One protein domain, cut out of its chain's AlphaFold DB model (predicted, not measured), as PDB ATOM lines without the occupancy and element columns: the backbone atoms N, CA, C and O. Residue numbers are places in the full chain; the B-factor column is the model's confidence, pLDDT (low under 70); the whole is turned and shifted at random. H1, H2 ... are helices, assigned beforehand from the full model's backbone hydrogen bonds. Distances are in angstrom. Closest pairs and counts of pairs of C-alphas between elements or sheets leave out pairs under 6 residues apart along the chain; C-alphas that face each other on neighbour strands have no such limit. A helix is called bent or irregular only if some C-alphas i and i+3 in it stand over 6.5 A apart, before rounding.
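Overview. This is residues 59 to 112 of the 121 residues of the protein "Nad dependent epimerase dehydratase" of Colletotrichum orbiculare (strain 104-T / ATCC 96160 / CBS 514.97 / LARS 414 / MAFF 240422) (UniProt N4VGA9). Long helix H3 and shorter helix H1 make the two arms of an open V, with little H2 in the turn at its closed end. Residues 59 to 68 of H1 stick out, and so do residues 96 to 112, of which 96 to 107 belong to H3. The printed part has 54 residues, with three named helices, H1, H2 and H3 in chain order, which hold 40 of them, and no named strand; its class is all helix, and it is loose, with a radius of gyration of the C-alphas of 13.8 A and spans of 42 by 23 by 16 A.

Arrangement. H3, residues 87 to 107, touches H2, residues 77 to 81, with residues 87 to 91 alone; their closest C-alphas, Met 81 and Arg 88, are 5.0 A apart. H1, residues 59 to 72, and H3 are only just apart, closest C-alphas 8.2 A. H1 and H2 meet only through their link. Every O i to N i+4 pair is within hydrogen-bond range in H2, 8 of 10 in H1 and 15 of 17 in H3.

Along the chain. H3 is 30.6 A long, ending at C-alpha 107 (-17.003, -19.459, 50.144), and irregular: C-alphas 88 and 91 are 7.1 A apart. H1, 20.5 A, begins at C-alpha 59 (-27.606, -21.841, 32.018) and is only just irregular: C-alphas 64 and 67 are 6.7 A apart. H2 is 6.2 A long.

Size, cuts and confidence. The farthest C-alphas, Pro 83 and Lys 110, are 41.9 A apart. The printed part has no cut, and both links are tight. Model pLDDT is under 70 at residues 73 and 107 to 112.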
ATOM      1  N   HIS A  59     -26.457 -22.666  32.379       83.06
ATOM      2  CA  HIS A  59     -27.606 -21.841  32.018       83.06
ATOM      3  C   HIS A  59     -28.885 -22.673  31.937       83.06
ATOM      4  O   HIS A  59     -29.910 -22.327  32.533       83.06
ATOM      5  N   ARG A  60     -28.820 -23.826  31.263       87.19
ATOM      6  CA  ARG A  60     -29.925 -24.784  31.241       87.19
ATOM      7  C   ARG A  60     -30.278 -25.205  32.655       87.19
ATOM      8  O   ARG A  60     -31.465 -25.281  32.957       87.19
ATOM      9  N   TRP A  61     -29.302 -25.542  33.503       88.44
ATOM     10  CA  TRP A  61     -29.558 -25.931  34.898       88.44
ATOM     11  C   TRP A  61     -30.313 -24.837  35.666       88.44
ATOM     12  O   TRP A  61     -31.390 -25.115  36.204       88.44
ATOM     13  N   ALA A  62     -29.838 -23.592  35.586       84.56
ATOM     14  CA  ALA A  62     -30.478 -22.439  36.212       84.56
ATOM     15  C   ALA A  62     -31.934 -22.263  35.742       84.56
ATOM     16  O   ALA A  62     -32.841 -22.105  36.558       84.56
ATOM     17  N   GLN A  63     -32.197 -22.364  34.435       87.19
ATOM     18  CA  GLN A  63     -33.563 -22.281  33.901       87.19
ATOM     19  C   GLN A  63     -34.494 -23.362  34.469       87.19
ATOM     20  O   GLN A  63     -35.668 -23.087  34.709       87.19
ATOM     21  N   SER A  64     -33.987 -24.576  34.709       86.88
ATOM     22  CA  SER A  64     -34.822 -25.656  35.249       86.88
ATOM     23  C   SER A  64     -35.120 -25.533  36.739       86.88
ATOM     24  O   SER A  64     -36.185 -25.971  37.164       86.88
ATOM     25  N   ILE A  65     -34.218 -24.939  37.528       86.62
ATOM     26  CA  ILE A  65     -34.396 -24.840  38.984       86.62
ATOM     27  C   ILE A  65     -35.224 -23.610  39.391       86.62
ATOM     28  O   ILE A  65     -35.947 -23.660  40.383       86.62
ATOM     29  N   LYS A  66     -35.210 -22.539  38.584       84.38
ATOM     30  CA  LYS A  66     -36.021 -21.321  38.788       84.38
ATOM     31  C   LYS A  66     -37.503 -21.582  39.129       84.38
ATOM     32  O   LYS A  66     -37.966 -21.056  40.142       84.38
ATOM     33  N   PRO A  67     -38.278 -22.369  38.352       85.88
ATOM     34  CA  PRO A  67     -39.688 -22.610  38.675       85.88
ATOM     35  C   PRO A  67     -39.877 -23.425  39.960       85.88
ATOM     36  O   PRO A  67     -40.849 -23.202  40.677       85.88
ATOM     37  N   VAL A  68     -38.953 -24.344  40.266       83.50
ATOM     38  CA  VAL A  68     -38.993 -25.139  41.502       83.50
ATOM     39  C   VAL A  68     -38.863 -24.210  42.702       83.50
ATOM     40  O   VAL A  68     -39.729 -24.209  43.571       83.50
ATOM     41  N   ALA A  69     -37.851 -23.347  42.686       80.31
ATOM     42  CA  ALA A  69     -37.581 -22.405  43.762       80.31
ATOM     43  C   ALA A  69     -38.738 -21.442  44.033       80.31
ATOM     44  O   ALA A  69     -39.186 -21.308  45.174       80.31
ATOM     45  N   LYS A  70     -39.286 -20.851  42.964       81.62
ATOM     46  CA  LYS A  70     -40.434 -19.942  43.043       81.62
ATOM     47  C   LYS A  70     -41.647 -20.600  43.707       81.62
ATOM     48  O   LYS A  70     -42.354 -19.963  44.481       81.62
ATOM     49  N   ASN A  71     -41.891 -21.875  43.412       81.19
ATOM     50  CA  ASN A  71     -43.046 -22.593  43.946       81.19
ATOM     51  C   ASN A  71     -42.824 -23.100  45.380       81.19
ATOM     52  O   ASN A  71     -43.793 -23.356  46.093       81.19
ATOM     53  N   THR A  72     -41.569 -23.223  45.820       74.19
ATOM     54  CA  THR A  72     -41.216 -23.612  47.194       74.19
ATOM     55  C   THR A  72     -41.114 -22.435  48.172       74.19
ATOM     56  O   THR A  72     -41.197 -22.665  49.377       74.19
ATOM     57  N   GLY A  73     -40.985 -21.195  47.682       69.56
ATOM     58  CA  GLY A  73     -40.889 -19.958  48.485       69.56
ATOM     59  C   GLY A  73     -42.228 -19.338  48.912       69.56
ATOM     60  O   GLY A  73     -42.281 -18.243  49.460       69.56
ATOM     61  N   LEU A  74     -43.357 -20.010  48.671       79.06
ATOM     62  CA  LEU A  74     -44.673 -19.439  48.969       79.06
ATOM     63  C   LEU A  74     -44.875 -19.264  50.487       79.06
ATOM     64  O   LEU A  74     -44.960 -20.240  51.231       79.06
ATOM     65  N   TRP A  75     -45.032 -18.018  50.942       79.88
ATOM     66  CA  TRP A  75     -45.144 -17.651  52.365       79.88
ATOM     67  C   TRP A  75     -46.262 -18.376  53.139       79.88
ATOM     68  O   TRP A  75     -46.168 -18.544  54.355       79.88
ATOM     69  N   TRP A  76     -47.328 -18.798  52.452       83.69
ATOM     70  CA  TRP A  76     -48.469 -19.493  53.054       83.69
ATOM     71  C   TRP A  76     -48.276 -21.018  53.130       83.69
ATOM     72  O   TRP A  76     -48.983 -21.697  53.878       83.69
ATOM     73  N   LEU A  77     -47.311 -21.568  52.387       82.44
ATOM     74  CA  LEU A  77     -47.042 -23.003  52.299       82.44
ATOM     75  C   LEU A  77     -46.739 -23.650  53.668       82.44
ATOM     76  O   LEU A  77     -47.284 -24.724  53.932       82.44
ATOM     77  N   PRO A  78     -45.985 -23.014  54.593       82.31
ATOM     78  CA  PRO A  78     -45.772 -23.553  55.937       82.31
ATOM     79  C   PRO A  78     -47.068 -23.788  56.718       82.31
ATOM     80  O   PRO A  78     -47.191 -24.791  57.420       82.31
ATOM     81  N   TYR A  79     -48.050 -22.894  56.576       87.50
ATOM     82  CA  TYR A  79     -49.334 -23.008  57.268       87.50
ATOM     83  C   TYR A  79     -50.170 -24.160  56.709       87.50
ATOM     84  O   TYR A  79     -50.796 -24.888  57.477       87.50
ATOM     85  N   LEU A  80     -50.125 -24.380  55.388       87.75
ATOM     86  CA  LEU A  80     -50.785 -25.527  54.760       87.75
ATOM     87  C   LEU A  80     -50.139 -26.860  55.166       87.75
ATOM     88  O   LEU A  80     -50.837 -27.853  55.353       87.75
ATOM     89  N   MET A  81     -48.811 -26.898  55.298       87.81
ATOM     90  CA  MET A  81     -48.065 -28.118  55.630       87.81
ATOM     91  C   MET A  81     -48.110 -28.483  57.117       87.81
ATOM     92  O   MET A  81     -47.822 -29.627  57.465       87.81
ATOM     93  N   TRP A  82     -48.471 -27.543  57.995       88.69
ATOM     94  CA  TRP A  82     -48.490 -27.732  59.449       88.69
ATOM     95  C   TRP A  82     -49.240 -28.988  59.941       88.69
ATOM     96  O   TRP A  82     -48.666 -29.722  60.753       88.69
ATOM     97  N   PRO A  83     -50.468 -29.304  59.472       90.88
ATOM     98  CA  PRO A  83     -51.188 -30.493  59.930       90.88
ATOM     99  C   PRO A  83     -50.643 -31.803  59.348       90.88
ATOM    100  O   PRO A  83     -50.985 -32.870  59.854       90.88
ATOM    101  N   VAL A  84     -49.813 -31.759  58.300       89.12
ATOM    102  CA  VAL A  84     -49.336 -32.959  57.604       89.12
ATOM    103  C   VAL A  84     -48.094 -33.512  58.320       89.12
ATOM    104  O   VAL A  84     -47.049 -32.845  58.374       89.12
ATOM    105  N   PRO A  85     -48.156 -34.739  58.875       87.12
ATOM    106  CA  PRO A  85     -47.000 -35.368  59.506       87.12
ATOM    107  C   PRO A  85     -45.810 -35.452  58.540       87.12
ATOM    108  O   PRO A  85     -45.963 -35.754  57.360       87.12
ATOM    109  N   GLY A  86     -44.607 -35.146  59.033       82.31
ATOM    110  CA  GLY A  86     -43.387 -35.077  58.220       82.31
ATOM    111  C   GLY A  86     -43.253 -33.768  57.434       82.31
ATOM    112  O   GLY A  86     -42.265 -33.056  57.611       82.31
ATOM    113  N   TRP A  87     -44.268 -33.406  56.648       84.31
ATOM    114  CA  TRP A  87     -44.267 -32.219  55.777       84.31
ATOM    115  C   TRP A  87     -44.195 -30.892  56.544       84.31
ATOM    116  O   TRP A  87     -43.602 -29.940  56.044       84.31
ATOM    117  N   ARG A  88     -44.657 -30.844  57.800       88.75
ATOM    118  CA  ARG A  88     -44.456 -29.685  58.693       88.75
ATOM    119  C   ARG A  88     -42.995 -29.240  58.859       88.75
ATOM    120  O   ARG A  88     -42.746 -28.096  59.223       88.75
ATOM    121  N   TRP A  89     -42.025 -30.128  58.620       87.06
ATOM    122  CA  TRP A  89     -40.594 -29.813  58.726       87.06
ATOM    123  C   TRP A  89     -39.989 -29.257  57.442       87.06
ATOM    124  O   TRP A  89     -38.857 -28.775  57.470       87.06
ATOM    125  N   PHE A  90     -40.716 -29.322  56.330       86.31
ATOM    126  CA  PHE A  90     -40.233 -28.890  55.027       86.31
ATOM    127  C   PHE A  90     -39.794 -27.418  54.994       86.31
ATOM    128  O   PHE A  90     -38.698 -27.170  54.499       86.31
ATOM    129  N   PRO A  91     -40.525 -26.445  55.582       85.56
ATOM    130  CA  PRO A  91     -40.064 -25.054  55.610       85.56
ATOM    131  C   PRO A  91     -38.718 -24.893  56.325       85.56
ATOM    132  O   PRO A  91     -37.821 -24.201  55.849       85.56
ATOM    133  N   THR A  92     -38.549 -25.582  57.456       86.88
ATOM    134  CA  THR A  92     -37.288 -25.588  58.206       86.88
ATOM    135  C   THR A  92     -36.174 -26.228  57.388       86.88
ATOM    136  O   THR A  92     -35.068 -25.700  57.349       86.88
ATOM    137  N   LEU A  93     -36.464 -27.335  56.703       87.44
ATOM    138  CA  LEU A  93     -35.502 -28.019  55.847       87.44
ATOM    139  C   LEU A  93     -35.042 -27.132  54.683       87.44
ATOM    140  O   LEU A  93     -33.843 -27.013  54.457       87.44
ATOM    141  N   MET A  94     -35.973 -26.465  53.998       86.06
ATOM    142  CA  MET A  94     -35.661 -25.561  52.887       86.06
ATOM    143  C   MET A  94     -34.834 -24.356  53.335       86.06
ATOM    144  O   MET A  94     -33.895 -23.956  52.648       86.06
ATOM    145  N   LYS A  95     -35.109 -23.821  54.529       85.56
ATOM    146  CA  LYS A  95     -34.286 -22.764  55.130       85.56
ATOM    147  C   LYS A  95     -32.851 -23.227  55.406       85.56
ATOM    148  O   LYS A  95     -31.909 -22.455  55.208       85.56
ATOM    149  N   GLU A  96     -32.682 -24.453  55.895       88.81
ATOM    150  CA  GLU A  96     -31.363 -25.030  56.171       88.81
ATOM    151  C   GLU A  96     -30.572 -25.263  54.883       88.81
ATOM    152  O   GLU A  96     -29.461 -24.747  54.756       88.81
ATOM    153  N   ILE A  97     -31.201 -25.901  53.895       87.00
ATOM    154  CA  ILE A  97     -30.663 -26.091  52.545       87.00
ATOM    155  C   ILE A  97     -30.207 -24.751  51.947       87.00
ATOM    156  O   ILE A  97     -29.043 -24.595  51.587       87.00
ATOM    157  N   GLY A  98     -31.082 -23.738  51.926       84.19
ATOM    158  CA  GLY A  98     -30.743 -22.424  51.372       84.19
ATOM    159  C   GLY A  98     -29.642 -21.693  52.152       84.19
ATOM    160  O   GLY A  98     -28.926 -20.857  51.602       84.19
ATOM    161  N   THR A  99     -29.455 -21.995  53.438       84.44
ATOM    162  CA  THR A  99     -28.325 -21.465  54.216       84.44
ATOM    163  C   THR A  99     -27.019 -22.160  53.839       84.44
ATOM    164  O   THR A  99     -26.013 -21.479  53.651       84.44
ATOM    165  N   CYS A 100     -27.033 -23.482  53.659       81.56
ATOM    166  CA  CYS A 100     -25.882 -24.231  53.158       81.56
ATOM    167  C   CYS A 100     -25.482 -23.788  51.747       81.56
ATOM    168  O   CYS A 100     -24.311 -23.475  51.536       81.56
ATOM    169  N   SER A 101     -26.438 -23.637  50.822       81.88
ATOM    170  CA  SER A 101     -26.160 -23.126  49.473       81.88
ATOM    171  C   SER A 101     -25.502 -21.746  49.502       81.88
ATOM    172  O   SER A 101     -24.501 -21.533  48.825       81.88
ATOM    173  N   ARG A 102     -26.008 -20.820  50.330       79.69
ATOM    174  CA  ARG A 102     -25.406 -19.485  50.489       79.69
ATOM    175  C   ARG A 102     -23.989 -19.544  51.041       79.69
ATOM    176  O   ARG A 102     -23.147 -18.795  50.570       79.69
ATOM    177  N   ASN A 103     -23.717 -20.428  51.999       80.38
ATOM    178  CA  ASN A 103     -22.370 -20.587  52.546       80.38
ATOM    179  C   ASN A 103     -21.389 -21.119  51.495       80.38
ATOM    180  O   ASN A 103     -20.256 -20.656  51.450       80.38
ATOM    181  N   VAL A 104     -21.821 -22.055  50.643       75.69
ATOM    182  CA  VAL A 104     -20.994 -22.578  49.543       75.69
ATOM    183  C   VAL A 104     -20.725 -21.494  48.500       75.69
ATOM    184  O   VAL A 104     -19.579 -21.310  48.110       75.69
ATOM    185  N   ILE A 105     -21.750 -20.735  48.099       72.62
ATOM    186  CA  ILE A 105     -21.603 -19.621  47.148       72.62
ATOM    187  C   ILE A 105     -20.698 -18.525  47.729       72.62
ATOM    188  O   ILE A 105     -19.817 -18.031  47.040       72.62
ATOM    189  N   ALA A 106     -20.877 -18.162  49.001       73.00
ATOM    190  CA  ALA A 106     -20.053 -17.149  49.659       73.00
ATOM    191  C   ALA A 106     -18.597 -17.598  49.879       73.00
ATOM    192  O   ALA A 106     -17.713 -16.754  49.985       73.00
ATOM    193  N   ALA A 107     -18.344 -18.906  49.980       67.81
ATOM    194  CA  ALA A 107     -17.003 -19.459  50.144       67.81
ATOM    195  C   ALA A 107     -16.220 -19.555  48.823       67.81
ATOM    196  O   ALA A 107     -15.006 -19.756  48.864       67.81
ATOM    197  N   ASP A 108     -16.887 -19.424  47.673       61.28
ATOM    198  CA  ASP A 108     -16.268 -19.545  46.357       61.28
ATOM    199  C   ASP A 108     -16.574 -18.318  45.481       61.28
ATOM    200  O   ASP A 108     -17.607 -18.235  44.812       61.28
ATOM    201  N   ASP A 109     -15.623 -17.375  45.445       58.78
ATOM    202  CA  ASP A 109     -15.661 -16.157  44.613       58.78
ATOM    203  C   ASP A 109     -15.903 -16.454  43.118       58.78
ATOM    204  O   ASP A 109     -16.347 -15.580  42.367       58.78
ATOM    205  N   LYS A 110     -15.639 -17.688  42.664       53.53
ATOM    206  CA  LYS A 110     -15.744 -18.113  41.262       53.53
ATOM    207  C   LYS A 110     -17.185 -18.339  40.786       53.53
ATOM    208  O   LYS A 110     -17.399 -18.424  39.577       53.53
ATOM    209  N   TYR A 111     -18.154 -18.403  41.704       51.97
ATOM    210  CA  TYR A 111     -19.592 -18.546  41.418       51.97
ATOM    211  C   TYR A 111     -20.405 -17.289  41.757       51.97
ATOM    212  O   TYR A 111     -21.627 -17.357  41.911       51.97
ATOM    213  N   SER A 112     -19.751 -16.124  41.799       52.47
ATOM    214  CA  SER A 112     -20.380 -14.794  41.741       52.47
ATOM    215  C   SER A 112     -20.998 -14.517  40.353       52.47
ATOM    216  O   SER A 112     -20.774 -13.487  39.722       52.47
TER     217      SER A 112